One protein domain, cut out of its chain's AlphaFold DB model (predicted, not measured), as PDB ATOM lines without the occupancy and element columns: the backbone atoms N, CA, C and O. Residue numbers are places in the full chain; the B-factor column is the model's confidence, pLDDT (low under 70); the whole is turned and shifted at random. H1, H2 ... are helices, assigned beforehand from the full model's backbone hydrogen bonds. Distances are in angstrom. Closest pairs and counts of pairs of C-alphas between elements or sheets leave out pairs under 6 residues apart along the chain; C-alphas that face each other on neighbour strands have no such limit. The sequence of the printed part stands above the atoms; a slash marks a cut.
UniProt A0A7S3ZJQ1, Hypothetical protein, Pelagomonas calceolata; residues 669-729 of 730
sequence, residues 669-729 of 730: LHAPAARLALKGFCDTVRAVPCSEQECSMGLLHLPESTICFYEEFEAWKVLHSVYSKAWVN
ATOM      1  N   LEU A 669      -7.676 -33.571   4.261       82.69
ATOM      2  CA  LEU A 669      -8.142 -32.409   5.027       82.69
ATOM      3  C   LEU A 669      -7.027 -31.391   5.327       82.69
ATOM      4  O   LEU A 669      -7.319 -30.284   5.783       82.69
ATOM      5  N   HIS A 670      -5.755 -31.718   5.079       82.62
ATOM      6  CA  HIS A 670      -4.639 -30.804   5.337       82.62
ATOM      7  C   HIS A 670      -4.573 -29.663   4.314       82.62
ATOM      8  O   HIS A 670      -4.168 -28.538   4.646       82.62
ATOM      9  N   ALA A 671      -5.017 -29.923   3.082       86.81
ATOM     10  CA  ALA A 671      -5.020 -28.943   2.010       86.81
ATOM     11  C   ALA A 671      -5.803 -27.666   2.405       86.81
ATOM     12  O   ALA A 671      -6.947 -27.745   2.862       86.81
ATOM     13  N   PRO A 672      -5.240 -26.455   2.210       84.75
ATOM     14  CA  PRO A 672      -5.913 -25.203   2.568       84.75
ATOM     15  C   PRO A 672      -7.245 -25.007   1.830       84.75
ATOM     16  O   PRO A 672      -8.194 -24.491   2.413       84.75
ATOM     17  N   ALA A 673      -7.339 -25.473   0.582       87.38
ATOM     18  CA  ALA A 673      -8.577 -25.430  -0.192       87.38
ATOM     19  C   ALA A 673      -9.686 -26.309   0.416       87.38
ATOM     20  O   ALA A 673     -10.839 -25.888   0.453       87.38
ATOM     21  N   ALA A 674      -9.345 -27.494   0.939       86.12
ATOM     22  CA  ALA A 674     -10.308 -28.398   1.568       86.12
ATOM     23  C   ALA A 674     -10.881 -27.804   2.864       86.12
ATOM     24  O   ALA A 674     -12.087 -27.865   3.097       86.12
ATOM     25  N   ARG A 675     -10.030 -27.149   3.664       83.69
ATOM     26  CA  ARG A 675     -10.433 -26.455   4.898       83.69
ATOM     27  C   ARG A 675     -11.414 -25.313   4.624       83.69
ATOM     28  O   ARG A 675     -12.436 -25.200   5.293       83.69
ATOM     29  N   LEU A 676     -11.139 -24.509   3.595       87.06
ATOM     30  CA  LEU A 676     -12.015 -23.404   3.201       87.06
ATOM     31  C   LEU A 676     -13.343 -23.903   2.611       87.06
ATOM     32  O   LEU A 676     -14.393 -23.336   2.901       87.06
ATOM     33  N   ALA A 677     -13.310 -24.999   1.845       89.44
ATOM     34  CA  ALA A 677     -14.510 -25.637   1.313       89.44
ATOM     35  C   ALA A 677     -15.411 -26.210   2.419       89.44
ATOM     36  O   ALA A 677     -16.626 -26.056   2.348       89.44
ATOM     37  N   LEU A 678     -14.834 -26.831   3.455       88.31
ATOM     38  CA  LEU A 678     -15.600 -27.378   4.578       88.31
ATOM     39  C   LEU A 678     -16.273 -26.275   5.405       88.31
ATOM     40  O   LEU A 678     -17.440 -26.403   5.766       88.31
ATOM     41  N   LYS A 679     -15.564 -25.166   5.647       86.50
ATOM     42  CA  LYS A 679     -16.138 -23.987   6.305       86.50
ATOM     43  C   LYS A 679     -17.286 -23.392   5.486       86.50
ATOM     44  O   LYS A 679     -18.389 -23.241   5.998       86.50
ATOM     45  N   GLY A 680     -17.063 -23.181   4.186       90.44
ATOM     46  CA  GLY A 680     -18.109 -22.712   3.275       90.44
ATOM     47  C   GLY A 680     -19.308 -23.662   3.190       90.44
ATOM     48  O   GLY A 680     -20.442 -23.211   3.047       90.44
ATOM     49  N   PHE A 681     -19.090 -24.973   3.329       91.06
ATOM     50  CA  PHE A 681     -20.168 -25.956   3.427       91.06
ATOM     51  C   PHE A 681     -21.001 -25.768   4.703       91.06
ATOM     52  O   PHE A 681     -22.224 -25.707   4.601       91.06
ATOM     53  N   CYS A 682     -20.373 -25.612   5.875       89.44
ATOM     54  CA  CYS A 682     -21.086 -25.326   7.129       89.44
ATOM     55  C   CYS A 682     -21.925 -24.038   7.027       89.44
ATOM     56  O   CYS A 682     -23.096 -24.038   7.408       89.44
ATOM     57  N   ASP A 683     -21.369 -22.974   6.442       89.50
ATOM     58  CA  ASP A 683     -22.088 -21.712   6.220       89.50
ATOM     59  C   ASP A 683     -23.268 -21.880   5.255       89.50
ATOM     60  O   ASP A 683     -24.354 -21.347   5.486       89.50
ATOM     61  N   THR A 684     -23.086 -22.682   4.202       90.00
ATOM     62  CA  THR A 684     -24.155 -22.993   3.244       90.00
ATOM     63  C   THR A 684     -25.298 -23.741   3.922       90.00
ATOM     64  O   THR A 684     -26.452 -23.385   3.711       90.00
ATOM     65  N   VAL A 685     -24.992 -24.746   4.751       88.50
ATOM     66  CA  VAL A 685     -25.994 -25.533   5.489       88.50
ATOM     67  C   VAL A 685     -26.803 -24.643   6.438       88.50
ATOM     68  O   VAL A 685     -28.024 -24.757   6.484       88.50
ATOM     69  N   ARG A 686     -26.158 -23.699   7.133       87.00
ATOM     70  CA  ARG A 686     -26.840 -22.742   8.027       87.00
ATOM     71  C   ARG A 686     -27.782 -21.788   7.292       87.00
ATOM     72  O   ARG A 686     -28.772 -21.352   7.867       87.00
ATOM     73  N   ALA A 687     -27.468 -21.456   6.043       87.81
ATOM     74  CA  ALA A 687     -28.183 -20.453   5.260       87.81
ATOM     75  C   ALA A 687     -29.254 -21.035   4.319       87.81
ATOM     76  O   ALA A 687     -29.810 -20.288   3.513       87.81
ATOM     77  N   VAL A 688     -29.541 -22.344   4.374       89.12
ATOM     78  CA  VAL A 688     -30.541 -22.961   3.489       89.12
ATOM     79  C   VAL A 688     -31.936 -22.409   3.815       89.12
ATOM     80  O   VAL A 688     -32.433 -22.650   4.918       89.12
ATOM     81  N   PRO A 689     -32.593 -21.701   2.876       89.50
ATOM     82  CA  PRO A 689     -33.918 -21.152   3.112       89.50
ATOM     83  C   PRO A 689     -34.976 -22.257   3.094       89.50
ATOM     84  O   PRO A 689     -34.890 -23.207   2.314       89.50
ATOM     85  N   CYS A 690     -36.006 -22.098   3.917       84.62
ATOM     86  CA  CYS A 690     -37.181 -22.956   3.933       84.62
ATOM     87  C   CYS A 690     -38.457 -22.111   3.968       84.62
ATOM     88  O   CYS A 690     -38.617 -21.241   4.820       84.62
ATOM     89  N   SER A 691     -39.362 -22.371   3.024       85.81
ATOM     90  CA  SER A 691     -40.644 -21.669   2.880       85.81
ATOM     91  C   SER A 691     -41.832 -22.408   3.499       85.81
ATOM     92  O   SER A 691     -42.957 -21.928   3.392       85.81
ATOM     93  N   GLU A 692     -41.608 -23.583   4.087       81.44
ATOM     94  CA  GLU A 692     -42.667 -24.387   4.696       81.44
ATOM     95  C   GLU A 692     -43.065 -23.836   6.068       81.44
ATOM     96  O   GLU A 692     -42.239 -23.295   6.802       81.44
ATOM     97  N   GLN A 693     -44.340 -24.000   6.429       72.81
ATOM     98  CA  GLN A 693     -44.904 -23.471   7.677       72.81
ATOM     99  C   GLN A 693     -44.269 -24.090   8.938       72.81
ATOM    100  O   GLN A 693     -44.303 -23.481  10.004       72.81
ATOM    101  N   GLU A 694     -43.678 -25.280   8.808       69.88
ATOM    102  CA  GLU A 694     -43.001 -26.008   9.889       69.88
ATOM    103  C   GLU A 694     -41.561 -25.522  10.142       69.88
ATOM    104  O   GLU A 694     -40.961 -25.855  11.161       69.88
ATOM    105  N   CYS A 695     -40.998 -24.707   9.244       72.62
ATOM    106  CA  CYS A 695     -39.631 -24.215   9.369       72.62
ATOM    107  C   CYS A 695     -39.547 -22.968  10.255       72.62
ATOM    108  O   CYS A 695     -40.167 -21.935   9.991       72.62
ATOM    109  N   SER A 696     -38.713 -23.032  11.292       70.44
ATOM    110  CA  SER A 696     -38.455 -21.883  12.160       70.44
ATOM    111  C   SER A 696     -37.575 -20.840  11.463       70.44
ATOM    112  O   SER A 696     -36.579 -21.167  10.819       70.44
ATOM    113  N   MET A 697     -37.940 -19.560  11.594       74.06
ATOM    114  CA  MET A 697     -37.182 -18.407  11.074       74.06
ATOM    115  C   MET A 697     -36.893 -18.434   9.557       74.06
ATOM    116  O   MET A 697     -35.985 -17.750   9.090       74.06
ATOM    117  N   GLY A 698     -37.666 -19.198   8.775       81.00
ATOM    118  CA  GLY A 698     -37.490 -19.306   7.321       81.00
ATOM    119  C   GLY A 698     -36.225 -20.058   6.888       81.00
ATOM    120  O   GLY A 698     -35.797 -19.922   5.740       81.00
ATOM    121  N   LEU A 699     -35.614 -20.835   7.791       83.25
ATOM    122  CA  LEU A 699     -34.431 -21.661   7.538       83.25
ATOM    123  C   LEU A 699     -34.776 -23.149   7.664       83.25
ATOM    124  O   LEU A 699     -35.659 -23.532   8.427       83.25
ATOM    125  N   LEU A 700     -34.068 -23.998   6.912       83.12
ATOM    126  CA  LEU A 700     -34.247 -25.456   6.962       83.12
ATOM    127  C   LEU A 700     -33.689 -26.075   8.254       83.12
ATOM    128  O   LEU A 700     -34.149 -27.122   8.700       83.12
ATOM    129  N   HIS A 701     -32.679 -25.435   8.839       79.75
ATOM    130  CA  HIS A 701     -32.023 -25.870  10.065       79.75
ATOM    131  C   HIS A 701     -32.335 -24.902  11.201       79.75
ATOM    132  O   HIS A 701     -32.395 -23.689  10.994       79.75
ATOM    133  N   LEU A 702     -32.474 -25.435  12.415       76.94
ATOM    134  CA  LEU A 702     -32.614 -24.609  13.605       76.94
ATOM    135  C   LEU A 702     -31.329 -23.774  13.795       76.94
ATOM    136  O   LEU A 702     -30.231 -24.345  13.731       76.94
ATOM    137  N   PRO A 703     -31.413 -22.455  14.033       71.12
ATOM    138  CA  PRO A 703     -30.230 -21.641  14.308       71.12
ATOM    139  C   PRO A 703     -29.422 -22.208  15.477       71.12
ATOM    140  O   PRO A 703     -29.994 -22.764  16.408       71.12
ATOM    141  N   GLU A 704     -28.092 -22.129  15.385       73.31
ATOM    142  CA  GLU A 704     -27.134 -22.640  16.389       73.31
ATOM    143  C   GLU A 704     -27.092 -24.172  16.581       73.31
ATOM    144  O   GLU A 704     -26.204 -24.677  17.258       73.31
ATOM    145  N   SER A 705     -27.948 -24.945  15.903       76.88
ATOM    146  CA  SER A 705     -27.918 -26.422  15.966       76.88
ATOM    147  C   SER A 705     -26.846 -27.080  15.085       76.88
ATOM    148  O   SER A 705     -26.558 -28.271  15.215       76.88
ATOM    149  N   THR A 706     -26.261 -26.330  14.142       82.31
ATOM    150  CA  THR A 706     -25.275 -26.870  13.191       82.31
ATOM    151  C   THR A 706     -23.890 -26.941  13.828       82.31
ATOM    152  O   THR A 706     -23.171 -25.939  13.881       82.31
ATOM    153  N   ILE A 707     -23.498 -28.145  14.239       84.62
ATOM    154  CA  ILE A 707     -22.165 -28.436  14.780       84.62
ATOM    155  C   ILE A 707     -21.161 -28.549  13.624       84.62
ATOM    156  O   ILE A 707     -21.251 -29.454  12.790       84.62
ATOM    157  N   CYS A 708     -20.191 -27.631  13.572       87.50
ATOM    158  CA  CYS A 708     -19.110 -27.628  12.585       87.50
ATOM    159  C   CYS A 708     -17.763 -27.856  13.287       87.50
ATOM    160  O   CYS A 708     -17.132 -26.913  13.764       87.50
ATOM    161  N   PHE A 709     -17.290 -29.107  13.310       84.31
ATOM    162  CA  PHE A 709     -16.083 -29.505  14.058       84.31
ATOM    163  C   PHE A 709     -14.824 -28.694  13.698       84.31
ATOM    164  O   PHE A 709     -13.904 -28.551  14.500       84.31
ATOM    165  N   TYR A 710     -14.746 -28.175  12.470       82.31
ATOM    166  CA  TYR A 710     -13.582 -27.424  12.015       82.31
ATOM    167  C   TYR A 710     -13.495 -26.032  12.665       82.31
ATOM    168  O   TYR A 710     -12.396 -25.560  12.947       82.31
ATOM    169  N   GLU A 711     -14.628 -25.391  12.962       83.19
ATOM    170  CA  GLU A 711     -14.656 -24.114  13.690       83.19
ATOM    171  C   GLU A 711     -14.255 -24.303  15.154       83.19
ATOM    172  O   GLU A 711     -13.458 -23.525  15.678       83.19
ATOM    173  N   GLU A 712     -14.732 -25.378  15.787       82.56
ATOM    174  CA  GLU A 712     -14.308 -25.775  17.133       82.56
ATOM    175  C   GLU A 712     -12.804 -26.059  17.179       82.56
ATOM    176  O   GLU A 712     -12.109 -25.610  18.089       82.56
ATOM    177  N   PHE A 713     -12.266 -26.734  16.159       81.44
ATOM    178  CA  PHE A 713     -10.831 -26.970  16.032       81.44
ATOM    179  C   PHE A 713     -10.029 -25.668  15.847       81.44
ATOM    180  O   PHE A 713      -8.957 -25.516  16.440       81.44
ATOM    181  N   GLU A 714     -10.525 -24.706  15.058       80.81
ATOM    182  CA  GLU A 714      -9.902 -23.380  14.929       80.81
ATOM    183  C   GLU A 714      -9.923 -22.619  16.263       80.81
ATOM    184  O   GLU A 714      -8.886 -22.088  16.674       80.81
ATOM    185  N   ALA A 715     -11.056 -22.621  16.968       82.38
ATOM    186  CA  ALA A 715     -11.194 -22.011  18.287       82.38
ATOM    187  C   ALA A 715     -10.242 -22.655  19.307       82.38
ATOM    188  O   ALA A 715      -9.510 -21.948  20.007       82.38
ATOM    189  N   TRP A 716     -10.169 -23.990  19.328       82.44
ATOM    190  CA  TRP A 716      -9.238 -24.744  20.165       82.44
ATOM    191  C   TRP A 716      -7.787 -24.382  19.856       82.44
ATOM    192  O   TRP A 716      -7.023 -24.093  20.773       82.44
ATOM    193  N   LYS A 717      -7.398 -24.323  18.577       79.81
ATOM    194  CA  LYS A 717      -6.038 -23.950  18.166       79.81
ATOM    195  C   LYS A 717      -5.667 -22.545  18.638       79.81
ATOM    196  O   LYS A 717      -4.534 -22.331  19.073       79.81
ATOM    197  N   VAL A 718      -6.595 -21.592  18.555       78.31
ATOM    198  CA  VAL A 718      -6.381 -20.228  19.053       78.31
ATOM    199  C   VAL A 718      -6.187 -20.252  20.568       78.31
ATOM    200  O   VAL A 718      -5.147 -19.780  21.030       78.31
ATOM    201  N   LEU A 719      -7.098 -20.880  21.321       74.25
ATOM    202  CA  LEU A 719      -6.997 -21.054  22.776       74.25
ATOM    203  C   LEU A 719      -5.669 -21.707  23.180       74.25
ATOM    204  O   LEU A 719      -4.928 -21.147  23.983       74.25
ATOM    205  N   HIS A 720      -5.297 -22.833  22.569       66.81
ATOM    206  CA  HIS A 720      -4.044 -23.529  22.864       66.81
ATOM    207  C   HIS A 720      -2.805 -22.719  22.472       66.81
ATOM    208  O   HIS A 720      -1.796 -22.793  23.161       66.81
ATOM    209  N   SER A 721      -2.856 -21.920  21.403       64.19
ATOM    210  CA  SER A 721      -1.748 -21.028  21.040       64.19
ATOM    211  C   SER A 721      -1.574 -19.869  22.025       64.19
ATOM    212  O   SER A 721      -0.459 -19.384  22.210       64.19
ATOM    213  N   VAL A 722      -2.662 -19.430  22.664       60.44
ATOM    214  CA  VAL A 722      -2.646 -18.410  23.718       60.44
ATOM    215  C   VAL A 722      -2.118 -19.018  25.018       60.44
ATOM    216  O   VAL A 722      -1.217 -18.443  25.626       60.44
ATOM    217  N   TYR A 723      -2.578 -20.215  25.395       54.25
ATOM    218  CA  TYR A 723      -2.082 -20.928  26.575       54.25
ATOM    219  C   TYR A 723      -0.628 -21.399  26.420       54.25
ATOM    220  O   TYR A 723       0.158 -21.226  27.345       54.25
ATOM    221  N   SER A 724      -0.204 -21.908  25.259       52.06
ATOM    222  CA  SER A 724       1.193 -22.325  25.057       52.06
ATOM    223  C   SER A 724       2.158 -21.137  25.049       52.06
ATOM    224  O   SER A 724       3.256 -21.239  25.587       52.06
ATOM    225  N   LYS A 725       1.736 -19.974  24.534       49.97
ATOM    226  CA  LYS A 725       2.499 -18.722  24.659       49.97
ATOM    227  C   LYS A 725       2.515 -18.170  26.086       49.97
ATOM    228  O   LYS A 725       3.476 -17.499  26.445       49.97
ATOM    229  N   ALA A 726       1.490 -18.441  26.895       48.66
ATOM    230  CA  ALA A 726       1.479 -18.080  28.312       48.66
ATOM    231  C   ALA A 726       2.428 -18.964  29.143       48.66
ATOM    232  O   ALA A 726       3.081 -18.453  30.043       48.66
ATOM    233  N   TRP A 727       2.576 -20.248  28.798       39.75
ATOM    234  CA  TRP A 727       3.514 -21.173  29.455       39.75
ATOM    235  C   TRP A 727       4.983 -20.978  29.051       39.75
ATOM    236  O   TRP A 727       5.867 -21.264  29.844       39.75
ATOM    237  N   VAL A 728       5.266 -20.473  27.846       45.94
ATOM    238  CA  VAL A 728       6.642 -20.120  27.425       45.94
ATOM    239  C   VAL A 728       7.110 -18.786  28.036       45.94
ATOM    240  O   VAL A 728       8.299 -18.485  28.022       45.94
ATOM    241  N   ASN A 729       6.188 -18.000  28.598       39.88
ATOM    242  CA  ASN A 729       6.470 -16.740  29.292       39.88
ATOM    243  C   ASN A 729       6.422 -16.864  30.831       39.88
ATOM    244  O   ASN A 729       6.387 -15.832  31.502       39.88
TER     245      ASN A 729
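What this domain is: This is residues 669 to 729 of the 730 residues of the protein "Hypothetical protein" of Pelagomonas calceolata (UniProt A0A7S3ZJQ1). Helix H1 runs into a long loop, residues 687 to 708, which swings out and folds back to bring the start of helix H2 beside H1; from there residues 712 to 729 stick out as an arm. The printed part has 61 residues with two named helices, H1 then H2, and no named strand: all helix. It is an extended rod, 56 by 24 by 10 A, with a radius of gyration of the C-alphas of 16.5 A.

Where its parts are: H1, residues 672 to 686, is 21.8 A long and begins at C-alpha 672 (-5.913, -25.203, 2.568). H2, residues 709 to 727, is 26.3 A long and ends at C-alpha 727 (3.514, -21.173, 29.455).

How they stand to each other: H1, with residues 675 to 679 alone, touches H2, with residues 710 to 711 alone. The closest C-alphas, of Lys 679 and Tyr 710, are 7.1 A apart. The helices run opposite ways at a steep tilt of 59 degrees. In H1 and H2 every O i to N i+4 pair is within hydrogen-bond range.

The domain as a whole: The C-alphas farthest apart, of Gln 693 and Asn 729, are 56.1 A apart. The printed part has no cut. The link from H1 to H2 is long, 22 residues. Residue 694 and residues 720 to 729 have pLDDT under 70.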